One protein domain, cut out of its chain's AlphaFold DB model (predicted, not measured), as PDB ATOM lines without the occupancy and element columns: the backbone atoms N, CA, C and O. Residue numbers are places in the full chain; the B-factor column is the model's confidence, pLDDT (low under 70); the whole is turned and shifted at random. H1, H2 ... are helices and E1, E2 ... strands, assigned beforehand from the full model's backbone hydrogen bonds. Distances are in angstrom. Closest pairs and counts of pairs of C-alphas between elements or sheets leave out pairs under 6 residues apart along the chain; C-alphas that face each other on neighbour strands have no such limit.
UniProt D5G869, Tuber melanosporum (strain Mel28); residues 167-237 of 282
ATOM      1  N   PRO A 167     141.500 248.356 118.632       89.00
ATOM      2  CA  PRO A 167     141.039 248.385 120.014       89.00
ATOM      3  C   PRO A 167     141.179 249.781 120.627       89.00
ATOM      4  O   PRO A 167     142.206 250.438 120.454       89.00
ATOM      5  N   ASP A 168     140.169 250.204 121.383       90.19
ATOM      6  CA  ASP A 168     140.225 251.407 122.213       90.19
ATOM      7  C   ASP A 168     140.889 251.059 123.556       90.19
ATOM      8  O   ASP A 168     140.288 250.440 124.437       90.19
ATOM      9  N   LEU A 169     142.179 251.377 123.673       92.19
ATOM     10  CA  LEU A 169     142.980 251.044 124.854       92.19
ATOM     11  C   LEU A 169     142.629 251.921 126.064       92.19
ATOM     12  O   LEU A 169     142.796 251.478 127.200       92.19
ATOM     13  N   GLU A 170     142.141 253.142 125.836       91.44
ATOM     14  CA  GLU A 170     141.797 254.082 126.905       91.44
ATOM     15  C   GLU A 170     140.502 253.663 127.596       91.44
ATOM     16  O   GLU A 170     140.458 253.581 128.827       91.44
ATOM     17  N   SER A 171     139.468 253.322 126.814       88.00
ATOM     18  CA  SER A 171     138.213 252.811 127.373       88.00
ATOM     19  C   SER A 171     138.438 251.506 128.135       88.00
ATOM     20  O   SER A 171     137.924 251.344 129.240       88.00
ATOM     21  N   TYR A 172     139.278 250.618 127.594       89.56
ATOM     22  CA  TYR A 172     139.663 249.367 128.245       89.56
ATOM     23  C   TYR A 172     140.371 249.604 129.586       89.56
ATOM     24  O   TYR A 172     140.022 248.983 130.590       89.56
ATOM     25  N   ALA A 173     141.339 250.525 129.637       90.94
ATOM     26  CA  ALA A 173     142.043 250.856 130.875       90.94
ATOM     27  C   ALA A 173     141.109 251.492 131.920       90.94
ATOM     28  O   ALA A 173     141.221 251.188 133.106       90.94
ATOM     29  N   ALA A 174     140.167 252.338 131.490       89.75
ATOM     30  CA  ALA A 174     139.186 252.960 132.373       89.75
ATOM     31  C   ALA A 174     138.187 251.943 132.950       89.75
ATOM     32  O   ALA A 174     137.889 251.994 134.141       89.75
ATOM     33  N   GLU A 175     137.681 251.016 132.134       84.81
ATOM     34  CA  GLU A 175     136.810 249.921 132.586       84.81
ATOM     35  C   GLU A 175     137.551 248.986 133.545       84.81
ATOM     36  O   GLU A 175     137.036 248.675 134.617       84.81
ATOM     37  N   LYS A 176     138.806 248.648 133.226       86.06
ATOM     38  CA  LYS A 176     139.681 247.879 134.116       86.06
ATOM     39  C   LYS A 176     139.878 248.573 135.464       86.06
ATOM     40  O   LYS A 176     139.751 247.943 136.505       86.06
ATOM     41  N   ALA A 177     140.180 249.871 135.464       85.56
ATOM     42  CA  ALA A 177     140.408 250.628 136.692       85.56
ATOM     43  C   ALA A 177     139.143 250.767 137.555       85.56
ATOM     44  O   ALA A 177     139.257 250.784 138.778       85.56
ATOM     45  N   LYS A 178     137.952 250.853 136.944       83.38
ATOM     46  CA  LYS A 178     136.671 250.859 137.672       83.38
ATOM     47  C   LYS A 178     136.446 249.541 138.405       83.38
ATOM     48  O   LYS A 178     136.271 249.569 139.614       83.38
ATOM     49  N   LEU A 179     136.564 248.410 137.706       77.69
ATOM     50  CA  LEU A 179     136.399 247.093 138.332       77.69
ATOM     51  C   LEU A 179     137.446 246.833 139.422       77.69
ATOM     52  O   LEU A 179     137.117 246.324 140.484       77.69
ATOM     53  N   ILE A 180     138.700 247.247 139.211       77.06
ATOM     54  CA  ILE A 180     139.751 247.130 140.235       77.06
ATOM     55  C   ILE A 180     139.448 248.009 141.457       77.06
ATOM     56  O   ILE A 180     139.724 247.606 142.582       77.06
ATOM     57  N   ARG A 181     138.891 249.209 141.257       75.31
ATOM     58  CA  ARG A 181     138.514 250.115 142.353       75.31
ATOM     59  C   ARG A 181     137.348 249.574 143.178       75.31
ATOM     60  O   ARG A 181     137.331 249.792 144.387       75.31
ATOM     61  N   ASP A 182     136.394 248.929 142.520       70.06
ATOM     62  CA  ASP A 182     135.223 248.333 143.163       70.06
ATOM     63  C   ASP A 182     135.550 246.950 143.769       70.06
ATOM     64  O   ASP A 182     134.826 246.456 144.634       70.06
ATOM     65  N   GLY A 183     136.680 246.357 143.369       68.06
ATOM     66  CA  GLY A 183     137.218 245.114 143.907       68.06
ATOM     67  C   GLY A 183     137.741 245.233 145.341       68.06
ATOM     68  O   GLY A 183     138.168 246.288 145.818       68.06
ATOM     69  N   THR A 184     137.734 244.111 146.057       61.19
ATOM     70  CA  THR A 184     138.281 244.039 147.414       61.19
ATOM     71  C   THR A 184     139.806 244.029 147.391       61.19
ATOM     72  O   THR A 184     140.429 243.272 146.647       61.19
ATOM     73  N   ILE A 185     140.408 244.837 148.258       63.25
ATOM     74  CA  ILE A 185     141.852 244.834 148.478       63.25
ATOM     75  C   ILE A 185     142.197 243.585 149.294       63.25
ATOM     76  O   ILE A 185     141.740 243.449 150.430       63.25
ATOM     77  N   VAL A 186     142.966 242.669 148.709       63.31
ATOM     78  CA  VAL A 186     143.455 241.465 149.390       63.31
ATOM     79  C   VAL A 186     144.956 241.629 149.612       63.31
ATOM     80  O   VAL A 186     145.701 241.923 148.678       63.31
ATOM     81  N   GLU A 187     145.398 241.468 150.858       56.28
ATOM     82  CA  GLU A 187     146.820 241.395 151.198       56.28
ATOM     83  C   GLU A 187     147.340 240.012 150.800       56.28
ATOM     84  O   GLU A 187     146.921 238.991 151.351       56.28
ATOM     85  N   THR A 188     148.216 239.968 149.797       61.88
ATOM     86  CA  THR A 188     148.967 238.750 149.461       61.88
ATOM     87  C   THR A 188     150.011 238.442 150.541       61.88
ATOM     88  O   THR A 188     150.427 239.340 151.271       61.88
ATOM     89  N   GLU A 189     150.450 237.181 150.652       59.28
ATOM     90  CA  GLU A 189     151.374 236.694 151.701       59.28
ATOM     91  C   GLU A 189     152.712 237.465 151.774       59.28
ATOM     92  O   GLU A 189     153.354 237.487 152.823       59.28
ATOM     93  N   ASP A 190     153.084 238.168 150.701       60.34
ATOM     94  CA  ASP A 190     154.271 239.026 150.606       60.34
ATOM     95  C   ASP A 190     154.051 240.477 151.102       60.34
ATOM     96  O   ASP A 190     154.954 241.310 151.027       60.34
ATOM     97  N   GLY A 191     152.860 240.810 151.615       58.25
ATOM     98  CA  GLY A 191     152.534 242.138 152.155       58.25
ATOM     99  C   GLY A 191     152.212 243.209 151.104       58.25
ATOM    100  O   GLY A 191     152.040 244.378 151.450       58.25
ATOM    101  N   GLU A 192     152.106 242.839 149.825       55.12
ATOM    102  CA  GLU A 192     151.626 243.728 148.763       55.12
ATOM    103  C   GLU A 192     150.088 243.707 148.684       55.12
ATOM    104  O   GLU A 192     149.459 242.647 148.673       55.12
ATOM    105  N   LEU A 193     149.478 244.897 148.642       55.38
ATOM    106  CA  LEU A 193     148.029 245.094 148.525       55.38
ATOM    107  C   LEU A 193     147.635 245.028 147.044       55.38
ATOM    108  O   LEU A 193     147.818 245.999 146.305       55.38
ATOM    109  N   ILE A 194     147.082 243.896 146.609       63.97
ATOM    110  CA  ILE A 194     146.581 243.717 145.242       63.97
ATOM    111  C   ILE A 194     145.055 243.806 145.283       63.97
ATOM    112  O   ILE A 194     144.381 243.082 146.015       63.97
ATOM    113  N   ALA A 195     144.488 244.709 144.489       59.72
ATOM    114  CA  ALA A 195     143.049 244.750 144.268       59.72
ATOM    115  C   ALA A 195     142.665 243.580 143.348       59.72
ATOM    116  O   ALA A 195     142.883 243.623 142.135       59.72
ATOM    117  N   VAL A 196     142.163 242.506 143.961       60.31
ATOM    118  CA  VAL A 196     141.705 241.297 143.277       60.31
ATOM    119  C   VAL A 196     140.187 241.361 143.175       60.31
ATOM    120  O   VAL A 196     139.475 241.440 144.176       60.31
ATOM    121  N   ASP A 197     139.701 241.326 141.941       61.19
ATOM    122  CA  ASP A 197     138.288 241.177 141.613       61.19
ATOM    123  C   ASP A 197     137.806 239.791 142.091       61.19
ATOM    124  O   ASP A 197     138.229 238.768 141.549       61.19
ATOM    125  N   ARG A 198     136.996 239.734 143.162       58.44
ATOM    126  CA  ARG A 198     136.507 238.461 143.735       58.44
ATOM    127  C   ARG A 198     135.435 237.794 142.888       58.44
ATOM    128  O   ARG A 198     135.323 236.571 142.948       58.44
ATOM    129  N   ASP A 199     134.674 238.579 142.137       61.22
ATOM    130  CA  ASP A 199     133.568 238.087 141.320       61.22
ATOM    131  C   ASP A 199     134.045 237.675 139.918       61.22
ATOM    132  O   ASP A 199     133.316 237.019 139.169       61.22
ATOM    133  N   GLY A 200     135.309 237.979 139.581       67.69
ATOM    134  CA  GLY A 200     135.907 237.622 138.299       67.69
ATOM    135  C   GLY A 200     135.131 238.258 137.151       67.69
ATOM    136  O   GLY A 200     134.848 237.609 136.148       67.69
ATOM    137  N   GLU A 201     134.706 239.507 137.308       72.25
ATOM    138  CA  GLU A 201     133.946 240.219 136.287       72.25
ATOM    139  C   GLU A 201     134.857 240.675 135.142       72.25
ATOM    140  O   GLU A 201     134.468 240.609 133.974       72.25
ATOM    141  N   PHE A 202     136.095 241.086 135.445       75.94
ATOM    142  CA  PHE A 202     137.042 241.544 134.423       75.94
ATOM    143  C   PHE A 202     137.745 240.383 133.712       75.94
ATOM    144  O   PHE A 202     137.840 240.345 132.484       75.94
ATOM    145  N   TYR A 203     138.248 239.428 134.495       81.50
ATOM    146  CA  TYR A 203     138.836 238.184 134.004       81.50
ATOM    147  C   TYR A 203     137.827 237.056 134.207       81.50
ATOM    148  O   TYR A 203     137.984 236.210 135.081       81.50
ATOM    149  N   ALA A 204     136.763 237.103 133.407       80.56
ATOM    150  CA  ALA A 204     135.650 236.169 133.486       80.56
ATOM    151  C   ALA A 204     136.051 234.728 133.155       80.56
ATOM    152  O   ALA A 204     136.490 234.426 132.042       80.56
ATOM    153  N   ASP A 205     135.805 233.837 134.113       81.12
ATOM    154  CA  ASP A 205     135.819 232.391 133.913       81.12
ATOM    155  C   ASP A 205     134.489 231.907 133.317       81.12
ATOM    156  O   ASP A 205     133.500 232.637 133.248       81.12
ATOM    157  N   THR A 206     134.420 230.635 132.912       83.88
ATOM    158  CA  THR A 206     133.237 230.046 132.249       83.88
ATOM    159  C   THR A 206     131.937 230.149 133.054       83.88
ATOM    160  O   THR A 206     130.863 229.990 132.480       83.88
ATOM    161  N   ASN A 207     132.033 230.385 134.365       82.69
ATOM    162  CA  ASN A 207     130.902 230.502 135.285       82.69
ATOM    163  C   ASN A 207     130.598 231.955 135.702       82.69
ATOM    164  O   ASN A 207     129.685 232.166 136.497       82.69
ATOM    165  N   SER A 208     131.349 232.944 135.204       80.75
ATOM    166  CA  SER A 208     131.108 234.359 135.504       80.75
ATOM    167  C   SER A 208     129.898 234.879 134.720       80.75
ATOM    168  O   SER A 208     129.730 234.604 133.529       80.75
ATOM    169  N   LEU A 209     129.029 235.628 135.402       82.56
ATOM    170  CA  LEU A 209     127.770 236.157 134.860       82.56
ATOM    171  C   LEU A 209     127.843 237.659 134.531       82.56
ATOM    172  O   LEU A 209     126.863 238.212 134.032       82.56
ATOM    173  N   GLY A 210     128.996 238.310 134.734       76.50
ATOM    174  CA  GLY A 210     129.165 239.763 134.562       76.50
ATOM    175  C   GLY A 210     128.870 240.292 133.148       76.50
ATOM    176  O   GLY A 210     128.635 241.483 132.957       76.50
ATOM    177  N   PHE A 211     128.811 239.422 132.131       81.50
ATOM    178  CA  PHE A 211     128.455 239.822 130.765       81.50
ATOM    179  C   PHE A 211     126.958 240.129 130.576       81.50
ATOM    180  O   PHE A 211     126.607 240.807 129.610       81.50
ATOM    181  N   ILE A 212     126.076 239.629 131.451       85.69
ATOM    182  CA  ILE A 212     124.615 239.726 131.279       85.69
ATOM    183  C   ILE A 212     124.138 241.180 131.376       85.69
ATOM    184  O   ILE A 212     123.267 241.595 130.609       85.69
ATOM    185  N   ASP A 213     124.751 241.969 132.257       83.50
ATOM    186  CA  ASP A 213     124.374 243.365 132.498       83.50
ATOM    187  C   ASP A 213     125.149 244.372 131.629       83.50
ATOM    188  O   ASP A 213     124.904 245.583 131.699       83.50
ATOM    189  N   ASN A 214     126.052 243.901 130.758       85.94
ATOM    190  CA  ASN A 214     126.851 244.772 129.900       85.94
ATOM    191  C   ASN A 214     125.973 245.468 128.845       85.94
ATOM    192  O   ASN A 214     125.459 244.856 127.905       85.94
ATOM    193  N   LYS A 215     125.836 246.789 128.986       89.25
ATOM    194  CA  LYS A 215     125.168 247.664 128.019       89.25
ATOM    195  C   LYS A 215     126.225 248.473 127.266       89.25
ATOM    196  O   LYS A 215     126.656 249.511 127.775       89.25
ATOM    197  N   PRO A 216     126.641 248.041 126.062       89.12
ATOM    198  CA  PRO A 216     127.670 248.739 125.310       89.12
ATOM    199  C   PRO A 216     127.212 250.151 124.938       89.12
ATOM    200  O   PRO A 216     126.029 250.416 124.699       89.12
ATOM    201  N   SER A 217     128.171 251.070 124.845       92.38
ATOM    202  CA  SER A 217     127.885 252.431 124.397       92.38
ATOM    203  C   SER A 217     127.362 252.436 122.955       92.38
ATOM    204  O   SER A 217     127.781 251.638 122.112       92.38
ATOM    205  N   LYS A 218     126.481 253.389 122.632       93.00
ATOM    206  CA  LYS A 218     125.938 253.535 121.272       93.00
ATOM    207  C   LYS A 218     127.042 253.688 120.216       93.00
ATOM    208  O   LYS A 218     126.945 253.101 119.146       93.00
ATOM    209  N   GLY A 219     128.127 254.394 120.545       91.94
ATOM    210  CA  GLY A 219     129.277 254.550 119.650       91.94
ATOM    211  C   GLY A 219     129.996 253.232 119.336       91.94
ATOM    212  O   GLY A 219     130.437 253.038 118.206       91.94
ATOM    213  N   ALA A 220     130.081 252.299 120.289       90.25
ATOM    214  CA  ALA A 220     130.631 250.965 120.035       90.25
ATOM    215  C   ALA A 220     129.722 250.142 119.106       90.25
ATOM    216  O   ALA A 220     130.211 249.480 118.189       90.25
ATOM    217  N   VAL A 221     128.401 250.245 119.288       93.50
ATOM    218  CA  VAL A 221     127.414 249.603 118.406       93.50
ATOM    219  C   VAL A 221     127.500 250.164 116.985       93.50
ATOM    220  O   VAL A 221     127.542 249.396 116.026       93.50
ATOM    221  N   ASP A 222     127.595 251.485 116.831       95.19
ATOM    222  CA  ASP A 222     127.696 252.129 115.517       95.19
ATOM    223  C   ASP A 222     128.976 251.710 114.768       95.19
ATOM    224  O   ASP A 222     128.925 251.455 113.560       95.19
ATOM    225  N   ARG A 223     130.108 251.557 115.474       92.38
ATOM    226  CA  ARG A 223     131.359 251.017 114.903       92.38
ATOM    227  C   ARG A 223     131.179 249.583 114.403       92.38
ATOM    228  O   ARG A 223     131.505 249.306 113.251       92.38
ATOM    229  N   LEU A 224     130.585 248.707 115.218       92.12
ATOM    230  CA  LEU A 224     130.296 247.323 114.830       92.12
ATOM    231  C   LEU A 224     129.392 247.259 113.591       92.12
ATOM    232  O   LEU A 224     129.657 246.502 112.658       92.12
ATOM    233  N   VAL A 225     128.333 248.069 113.555       95.88
ATOM    234  CA  VAL A 225     127.428 248.146 112.400       95.88
ATOM    235  C   VAL A 225     128.167 248.644 111.154       95.88
ATOM    236  O   VAL A 225     127.940 248.122 110.061       95.88
ATOM    237  N   GLY A 226     129.067 249.619 111.303       95.12
ATOM    238  CA  GLY A 226     129.943 250.084 110.229       95.12
ATOM    239  C   GLY A 226     130.828 248.968 109.669       95.12
ATOM    240  O   GLY A 226     130.878 248.773 108.452       95.12
ATOM    241  N   ASP A 227     131.455 248.183 110.543       92.62
ATOM    242  CA  ASP A 227     132.313 247.061 110.152       92.62
ATOM    243  C   ASP A 227     131.530 245.931 109.469       92.62
ATOM    244  O   ASP A 227     132.003 245.353 108.485       92.62
ATOM    245  N   LEU A 228     130.306 245.647 109.928       93.44
ATOM    246  CA  LEU A 228     129.412 244.676 109.290       93.44
ATOM    247  C   LEU A 228     129.016 245.113 107.875       93.44
ATOM    248  O   LEU A 228     129.132 244.317 106.941       93.44
ATOM    249  N   LYS A 229     128.628 246.381 107.691       94.81
ATOM    250  CA  LYS A 229     128.303 246.938 106.365       94.81
ATOM    251  C   LYS A 229     129.509 246.912 105.433       94.81
ATOM    252  O   LYS A 229     129.407 246.451 104.302       94.81
ATOM    253  N   LYS A 230     130.688 247.305 105.924       92.12
ATOM    254  CA  LYS A 230     131.945 247.229 105.164       92.12
ATOM    255  C   LYS A 230     132.262 245.793 104.730       92.12
ATOM    256  O   LYS A 230     132.727 245.567 103.610       92.12
ATOM    257  N   ALA A 231     132.025 244.814 105.605       89.94
ATOM    258  CA  ALA A 231     132.211 243.403 105.285       89.94
ATOM    259  C   ALA A 231     131.196 242.904 104.241       89.94
ATOM    260  O   ALA A 231     131.571 242.125 103.360       89.94
ATOM    261  N   GLU A 232     129.944 243.357 104.310       90.94
ATOM    262  CA  GLU A 232     128.904 243.065 103.320       90.94
ATOM    263  C   GLU A 232     129.244 243.667 101.951       90.94
ATOM    264  O   GLU A 232     129.306 242.936 100.961       90.94
ATOM    265  N   ASP A 233     129.593 244.952 101.895       91.12
ATOM    266  CA  ASP A 233     130.000 245.641 100.666       91.12
ATOM    267  C   ASP A 233     131.193 244.944  99.999       91.12
ATOM    268  O   ASP A 233     131.224 244.743  98.781       91.12
ATOM    269  N   ALA A 234     132.170 244.504 100.797       87.25
ATOM    270  CA  ALA A 234     133.319 243.758 100.299       87.25
ATOM    271  C   ALA A 234     132.932 242.399  99.688       87.25
ATOM    272  O   ALA A 234     133.561 241.979  98.714       87.25
ATOM    273  N   ARG A 235     131.908 241.717 100.227       83.88
ATOM    274  CA  ARG A 235     131.362 240.469  99.658       83.88
ATOM    275  C   ARG A 235     130.540 240.731  98.398       83.88
ATOM    276  O   ARG A 235     130.627 239.957  97.446       83.88
ATOM    277  N   MET A 236     129.772 241.817  98.378       83.38
ATOM    278  CA  MET A 236     128.868 242.169  97.279       83.38
ATOM    279  C   MET A 236     129.578 242.831  96.095       83.38
ATOM    280  O   MET A 236     129.009 242.915  95.002       83.38
ATOM    281  N   ARG A 237     130.833 243.267  96.268       82.50
ATOM    282  CA  ARG A 237     131.634 243.880  95.204       82.50
ATOM    283  C   ARG A 237     131.877 242.902  94.051       82.50
ATOM    284  O   ARG A 237     132.822 242.113  94.050       82.50
TER     285      ARG A 237
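Overview. This is residues 167 to 237 of the 282 residues of a protein of Tuber melanosporum (strain Mel28) (UniProt D5G869). Helix H1 leads into a small strand hairpin, E1 and E2, which folds back at one end; a long loop then returns toward the other end, where helix H2 sticks out as a free arm with residues 221 to 236. The printed part has 71 residues, with two named helices and two named strands in the order H1, E1, E2, H2 along the chain; of the 41 residues in named elements helices hold 33 and strands 8, the class is mostly helix, and E1 and E2 form an antiparallel sheet in the order E1 - E2. The whole is extended, radius of gyration of the C-alphas 17.8 A, spanning 60 by 26 by 20 A.

Along the chain. H1, residues 169 to 182, begins at C-alpha (142.980, 251.044, 124.854) and measures 20.1 A. E1 is residues 184 to 187, E2 193 to 196. H2, residues 218 to 236, measures 26.7 A and ends at C-alpha (128.868, 242.169, 97.279).

Arrangement. In the hairpin E1 and E2, N 186 and O 194 are 3.1 A apart, within hydrogen-bond range. The closest C-alphas of H1 and E2, Ile 180 and Ala 195, are 5.7 A apart. H2 is apart from H1 and E1. In H1 and H2 every O i to N i+4 pair is within hydrogen-bond range.

Size, cuts and confidence. The printed part has no cut. The link E2 to H2, 21 residues, is long. Residues 183 to 200 have pLDDT under 70.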